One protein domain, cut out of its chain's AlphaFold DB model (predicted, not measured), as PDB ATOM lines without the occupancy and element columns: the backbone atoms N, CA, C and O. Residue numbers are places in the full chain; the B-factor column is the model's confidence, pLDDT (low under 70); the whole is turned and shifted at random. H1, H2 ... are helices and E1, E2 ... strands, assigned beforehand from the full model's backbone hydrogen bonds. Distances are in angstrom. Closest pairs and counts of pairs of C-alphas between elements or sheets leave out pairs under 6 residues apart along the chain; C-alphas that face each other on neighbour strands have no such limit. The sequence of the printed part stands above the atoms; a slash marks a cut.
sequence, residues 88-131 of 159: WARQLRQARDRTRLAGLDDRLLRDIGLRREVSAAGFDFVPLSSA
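What this domain is: This is residues 88 to 131 of the 159 residues of the protein "DUF1127 domain-containing protein" of Methylobacterium sp. 17Sr1-39 (UniProt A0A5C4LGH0). A two-stranded hairpin, E1 and E2, has a short helix, H2, packed by E1 near the hairpin's open end, while a long helix, H1, meets E2 with its last residues and sticks out from this body as an arm with residues 88 to 97. The printed part has 44 residues, with two named helices and two named strands in the order H1, H2, E1, E2, and the two strands form one antiparallel sheet. The class is mixed, helices and strands. The whole is only just compact, close to loose, with a radius of gyration of the C-alphas of 11.2 A, and the C-alphas span 33 by 23 by 20 A.

How they stand to each other: E1, residues 114 to 119, and E2, residues 122 to 127, are antiparallel neighbours and form a hairpin, with 146 degrees between their N-to-C directions. The C-alphas of 114 and 127 face each other at 4.6 A, and those of 119 and 122 at 5.2 A. Across the pair, N 117 and O 124 are within hydrogen-bond range at 2.8 A, as are N 126 and O 115 at 3.0 A. H2, residues 106 to 111, has 4 pairs of C-alphas within 8 A of E1, the closest being those of Leu 109 and Arg 115, 6.0 A apart. H2 and E2 are apart. H1, residues 88 to 102, has 3 pairs of C-alphas within 8 A of E2, the closest being those of Ala 102 and Phe 123, 7.7 A apart. H1 and E1 are apart. H1 and H2 are close but not clearly touching, their closest C-alphas being those of Leu 101 and Leu 109, 7.7 A apart. They run opposite ways at a steep tilt of 67 degrees. In H1 and H2 every O i to N i+4 pair is within hydrogen-bond range.

Where its parts are: E1 runs from C-alpha 114 at (180.645, 124.732, 135.778) to C-alpha 119 over 15.2 A. E2 covers 16.7 A and ends with C-alpha 127 at (178.070, 121.783, 133.425). H2 covers 8.7 A from C-alpha 106 to C-alpha 111. H1, 21.1 A long, begins with C-alpha 88 at (163.893, 138.409, 124.307) and ends with C-alpha 102.

The domain as a whole: The two C-alphas farthest apart are those of Trp 88 and Ala 131, 33.9 A. Without residues 88 to 97, which stand free, the body has 34 residues and spans 26 by 19 by 11 A. The printed part has no cut, and the links H1 to H2, H2 to E1 and E1 to E2 are tight. The mean pLDDT of the printed part is 84.0, and residues 130 to 131 are under 70.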
ATOM      1  N   TRP A  88     162.933 137.310 124.191       77.06
ATOM      2  CA  TRP A  88     163.893 138.409 124.307       77.06
ATOM      3  C   TRP A  88     164.398 138.640 125.734       77.06
ATOM      4  O   TRP A  88     165.604 138.745 125.952       77.06
ATOM      5  N   ALA A  89     163.509 138.651 126.730       80.69
ATOM      6  CA  ALA A  89     163.903 138.811 128.130       80.69
ATOM      7  C   ALA A  89     164.767 137.632 128.609       80.69
ATOM      8  O   ALA A  89     165.689 137.797 129.410       80.69
ATOM      9  N   ARG A  90     164.496 136.419 128.110       76.44
ATOM     10  CA  ARG A  90     165.343 135.242 128.356       76.44
ATOM     11  C   ARG A  90     166.727 135.406 127.722       76.44
ATOM     12  O   ARG A  90     167.717 135.172 128.406       76.44
ATOM     13  N   GLN A  91     166.803 135.852 126.469       80.69
ATOM     14  CA  GLN A  91     168.073 136.043 125.766       80.69
ATOM     15  C   GLN A  91     168.948 137.121 126.421       80.69
ATOM     16  O   GLN A  91     170.137 136.895 126.630       80.69
ATOM     17  N   LEU A  92     168.366 138.261 126.810       82.69
ATOM     18  CA  LEU A  92     169.100 139.336 127.489       82.69
ATOM     19  C   LEU A  92     169.679 138.885 128.835       82.69
ATOM     20  O   LEU A  92     170.812 139.231 129.166       82.69
ATOM     21  N   ARG A  93     168.936 138.071 129.596       82.31
ATOM     22  CA  ARG A  93     169.458 137.476 130.834       82.31
ATOM     23  C   ARG A  93     170.577 136.491 130.568       82.31
ATOM     24  O   ARG A  93     171.626 136.634 131.172       82.31
ATOM     25  N   GLN A  94     170.408 135.585 129.608       83.94
ATOM     26  CA  GLN A  94     171.471 134.651 129.227       83.94
ATOM     27  C   GLN A  94     172.754 135.376 128.801       83.94
ATOM     28  O   GLN A  94     173.845 134.967 129.187       83.94
ATOM     29  N   ALA A  95     172.637 136.465 128.037       84.31
ATOM     30  CA  ALA A  95     173.784 137.281 127.653       84.31
ATOM     31  C   ALA A  95     174.460 137.915 128.879       84.31
ATOM     32  O   ALA A  95     175.673 137.801 129.039       84.31
ATOM     33  N   ARG A  96     173.674 138.515 129.782       87.00
ATOM     34  CA  ARG A  96     174.184 139.122 131.017       87.00
ATOM     35  C   ARG A  96     174.849 138.099 131.938       87.00
ATOM     36  O   ARG A  96     175.891 138.393 132.521       87.00
ATOM     37  N   ASP A  97     174.265 136.914 132.058       88.12
ATOM     38  CA  ASP A  97     174.805 135.822 132.863       88.12
ATOM     39  C   ASP A  97     176.136 135.336 132.283       88.12
ATOM     40  O   ASP A  97     177.100 135.187 133.027       88.12
ATOM     41  N   ARG A  98     176.255 135.209 130.953       86.31
ATOM     42  CA  ARG A  98     177.533 134.891 130.293       86.31
ATOM     43  C   ARG A  98     178.612 135.931 130.572       86.31
ATOM     44  O   ARG A  98     179.734 135.554 130.889       86.31
ATOM     45  N   THR A  99     178.287 137.222 130.503       87.56
ATOM     46  CA  THR A  99     179.251 138.287 130.831       87.56
ATOM     47  C   THR A  99     179.706 138.207 132.287       87.56
ATOM     48  O   THR A  99     180.883 138.399 132.571       87.56
ATOM     49  N   ARG A 100     178.796 137.885 133.215       87.94
ATOM     50  CA  ARG A 100     179.139 137.690 134.631       87.94
ATOM     51  C   ARG A 100     180.048 136.484 134.840       87.94
ATOM     52  O   ARG A 100     181.049 136.610 135.533       87.94
ATOM     53  N   LEU A 101     179.731 135.350 134.215       90.38
ATOM     54  CA  LEU A 101     180.551 134.137 134.292       90.38
ATOM     55  C   LEU A 101     181.932 134.331 133.648       90.38
ATOM     56  O   LEU A 101     182.913 133.775 134.129       90.38
ATOM     57  N   ALA A 102     182.036 135.160 132.606       87.62
ATOM     58  CA  ALA A 102     183.306 135.459 131.948       87.62
ATOM     59  C   ALA A 102     184.327 136.149 132.868       87.62
ATOM     60  O   ALA A 102     185.525 135.981 132.640       87.62
ATOM     61  N   GLY A 103     183.870 136.869 133.896       89.56
ATOM     62  CA  GLY A 103     184.726 137.505 134.901       89.56
ATOM     63  C   GLY A 103     185.018 136.649 136.137       89.56
ATOM     64  O   GLY A 103     185.722 137.124 137.021       89.56
ATOM     65  N   LEU A 104     184.468 135.433 136.236       91.50
ATOM     66  CA  LEU A 104     184.751 134.534 137.354       91.50
ATOM     67  C   LEU A 104     186.009 133.704 137.097       91.50
ATOM     68  O   LEU A 104     186.232 133.217 135.982       91.50
ATOM     69  N   ASP A 105     186.768 133.498 138.172       91.75
ATOM     70  CA  ASP A 105     187.907 132.588 138.202       91.75
ATOM     71  C   ASP A 105     187.462 131.131 138.050       91.75
ATOM     72  O   ASP A 105     186.402 130.720 138.533       91.75
ATOM     73  N   ASP A 106     188.326 130.307 137.462       88.38
ATOM     74  CA  ASP A 106     188.031 128.894 137.207       88.38
ATOM     75  C   ASP A 106     187.766 128.085 138.485       88.38
ATOM     76  O   ASP A 106     187.044 127.091 138.446       88.38
ATOM     77  N   ARG A 107     188.314 128.509 139.634       89.44
ATOM     78  CA  ARG A 107     188.014 127.891 140.937       89.44
ATOM     79  C   ARG A 107     186.551 128.096 141.323       89.44
ATOM     80  O   ARG A 107     185.865 127.122 141.603       89.44
ATOM     81  N   LEU A 108     186.065 129.335 141.234       91.00
ATOM     82  CA  LEU A 108     184.669 129.660 141.529       91.00
ATOM     83  C   LEU A 108     183.718 128.987 140.542       91.00
ATOM     84  O   LEU A 108     182.657 128.524 140.947       91.00
ATOM     85  N   LEU A 109     184.100 128.896 139.263       90.44
ATOM     86  CA  LEU A 109     183.328 128.148 138.270       90.44
ATOM     87  C   LEU A 109     183.202 126.668 138.663       90.44
ATOM     88  O   LEU A 109     182.101 126.122 138.600       90.44
ATOM     89  N   ARG A 110     184.284 126.039 139.142       87.06
ATOM     90  CA  ARG A 110     184.248 124.651 139.630       87.06
ATOM     91  C   ARG A 110     183.373 124.484 140.868       87.06
ATOM     92  O   ARG A 110     182.622 123.512 140.920       87.06
ATOM     93  N   ASP A 111     183.417 125.426 141.808       88.50
ATOM     94  CA  ASP A 111     182.609 125.378 143.037       88.50
ATOM     95  C   ASP A 111     181.100 125.386 142.736       88.50
ATOM     96  O   ASP A 111     180.321 124.717 143.413       88.50
ATOM     97  N   ILE A 112     180.680 126.089 141.678       87.38
ATOM     98  CA  ILE A 112     179.284 126.103 141.205       87.38
ATOM     99  C   ILE A 112     178.967 125.000 140.183       87.38
ATOM    100  O   ILE A 112     177.881 124.994 139.600       87.38
ATOM    101  N   GLY A 113     179.889 124.063 139.944       89.19
ATOM    102  CA  GLY A 113     179.655 122.928 139.053       89.19
ATOM    103  C   GLY A 113     179.735 123.263 137.560       89.19
ATOM    104  O   GLY A 113     179.107 122.580 136.752       89.19
ATOM    105  N   LEU A 114     180.464 124.309 137.169       90.69
ATOM    106  CA  LEU A 114     180.645 124.732 135.778       90.69
ATOM    107  C   LEU A 114     182.120 124.671 135.358       90.69
ATOM    108  O   LEU A 114     183.034 124.835 136.165       90.69
ATOM    109  N   ARG A 115     182.364 124.482 134.059       89.31
ATOM    110  CA  ARG A 115     183.685 124.652 133.441       89.31
ATOM    111  C   ARG A 115     183.623 125.599 132.254       89.31
ATOM    112  O   ARG A 115     182.608 125.664 131.558       89.31
ATOM    113  N   ARG A 116     184.724 126.316 132.030       90.50
ATOM    114  CA  ARG A 116     184.930 127.163 130.857       90.50
ATOM    115  C   ARG A 116     185.498 126.307 129.724       90.50
ATOM    116  O   ARG A 116     186.565 125.721 129.870       90.50
ATOM    117  N   GLU A 117     184.782 126.238 128.612       88.88
ATOM    118  CA  GLU A 117     185.231 125.603 127.375       88.88
ATOM    119  C   GLU A 117     185.524 126.673 126.328       88.88
ATOM    120  O   GLU A 117     184.799 127.660 126.206       88.88
ATOM    121  N   VAL A 118     186.614 126.495 125.582       84.19
ATOM    122  CA  VAL A 118     186.957 127.379 124.468       84.19
ATOM    123  C   VAL A 118     186.322 126.812 123.203       84.19
ATOM    124  O   VAL A 118     186.684 125.731 122.747       84.19
ATOM    125  N   SER A 119     185.382 127.558 122.642       79.25
ATOM    126  CA  SER A 119     184.683 127.277 121.391       79.25
ATOM    127  C   SER A 119     185.160 128.228 120.290       79.25
ATOM    128  O   SER A 119     185.700 129.301 120.550       79.25
ATOM    129  N   ALA A 120     184.872 127.898 119.027       73.69
ATOM    130  CA  ALA A 120     185.167 128.782 117.891       73.69
ATOM    131  C   ALA A 120     184.482 130.167 117.991       73.69
ATOM    132  O   ALA A 120     184.933 131.127 117.375       73.69
ATOM    133  N   ALA A 121     183.405 130.275 118.777       75.81
ATOM    134  CA  ALA A 121     182.670 131.514 119.031       75.81
ATOM    135  C   ALA A 121     183.103 132.254 120.320       75.81
ATOM    136  O   ALA A 121     182.479 133.252 120.679       75.81
ATOM    137  N   GLY A 122     184.133 131.774 121.030       83.19
ATOM    138  CA  GLY A 122     184.605 132.347 122.294       83.19
ATOM    139  C   GLY A 122     184.558 131.346 123.446       83.19
ATOM    140  O   GLY A 122     185.001 130.214 123.301       83.19
ATOM    141  N   PHE A 123     184.045 131.761 124.605       82.06
ATOM    142  CA  PHE A 123     183.936 130.892 125.780       82.06
ATOM    143  C   PHE A 123     182.506 130.399 125.975       82.06
ATOM    144  O   PHE A 123     181.574 131.204 126.050       82.06
ATOM    145  N   ASP A 124     182.360 129.089 126.132       86.81
ATOM    146  CA  ASP A 124     181.129 128.446 126.566       86.81
ATOM    147  C   ASP A 124     181.264 127.939 128.004       86.81
ATOM    148  O   ASP A 124     182.350 127.614 128.484       86.81
ATOM    149  N   PHE A 125     180.138 127.894 128.713       85.25
ATOM    150  CA  PHE A 125     180.072 127.388 130.081       85.25
ATOM    151  C   PHE A 125     179.258 126.107 130.082       85.25
ATOM    152  O   PHE A 125     178.053 126.126 129.812       85.25
ATOM    153  N   VAL A 126     179.929 124.999 130.370       87.00
ATOM    154  CA  VAL A 126     179.336 123.664 130.335       87.00
ATOM    155  C   VAL A 126     179.247 123.137 131.764       87.00
ATOM    156  O   VAL A 126     180.180 123.348 132.544       87.00
ATOM    157  N   PRO A 127     178.137 122.478 132.150       85.19
ATOM    158  CA  PRO A 127     178.070 121.783 133.425       85.19
ATOM    159  C   PRO A 127     179.238 120.811 133.546       85.19
ATOM    160  O   PRO A 127     179.512 120.054 132.613       85.19
ATOM    161  N   LEU A 128     179.902 120.810 134.698       79.62
ATOM    162  CA  LEU A 128     180.777 119.709 135.054       79.62
ATOM    163  C   LEU A 128     179.909 118.452 135.035       79.62
ATOM    164  O   LEU A 128     178.951 118.326 135.802       79.62
ATOM    165  N   SER A 129     180.184 117.561 134.082       70.81
ATOM    166  CA  SER A 129     179.549 116.251 134.062       70.81
ATOM    167  C   SER A 129     179.802 115.622 135.427       70.81
ATOM    168  O   SER A 129     180.940 115.610 135.891       70.81
ATOM    169  N   SER A 130     178.768 115.097 136.081       58.25
ATOM    170  CA  SER A 130     178.900 114.448 137.394       58.25
ATOM    171  C   SER A 130     179.874 113.262 137.388       58.25
ATOM    172  O   SER A 130     180.243 112.765 138.446       58.25
ATOM    173  N   ALA A 131     180.284 112.811 136.200       56.28
ATOM    174  CA  ALA A 131     181.256 111.753 135.969       56.28
ATOM    175  C   ALA A 131     182.694 112.253 135.721       56.28
ATOM    176  O   ALA A 131     183.530 111.446 135.328       56.28
TER     177      ALA A 131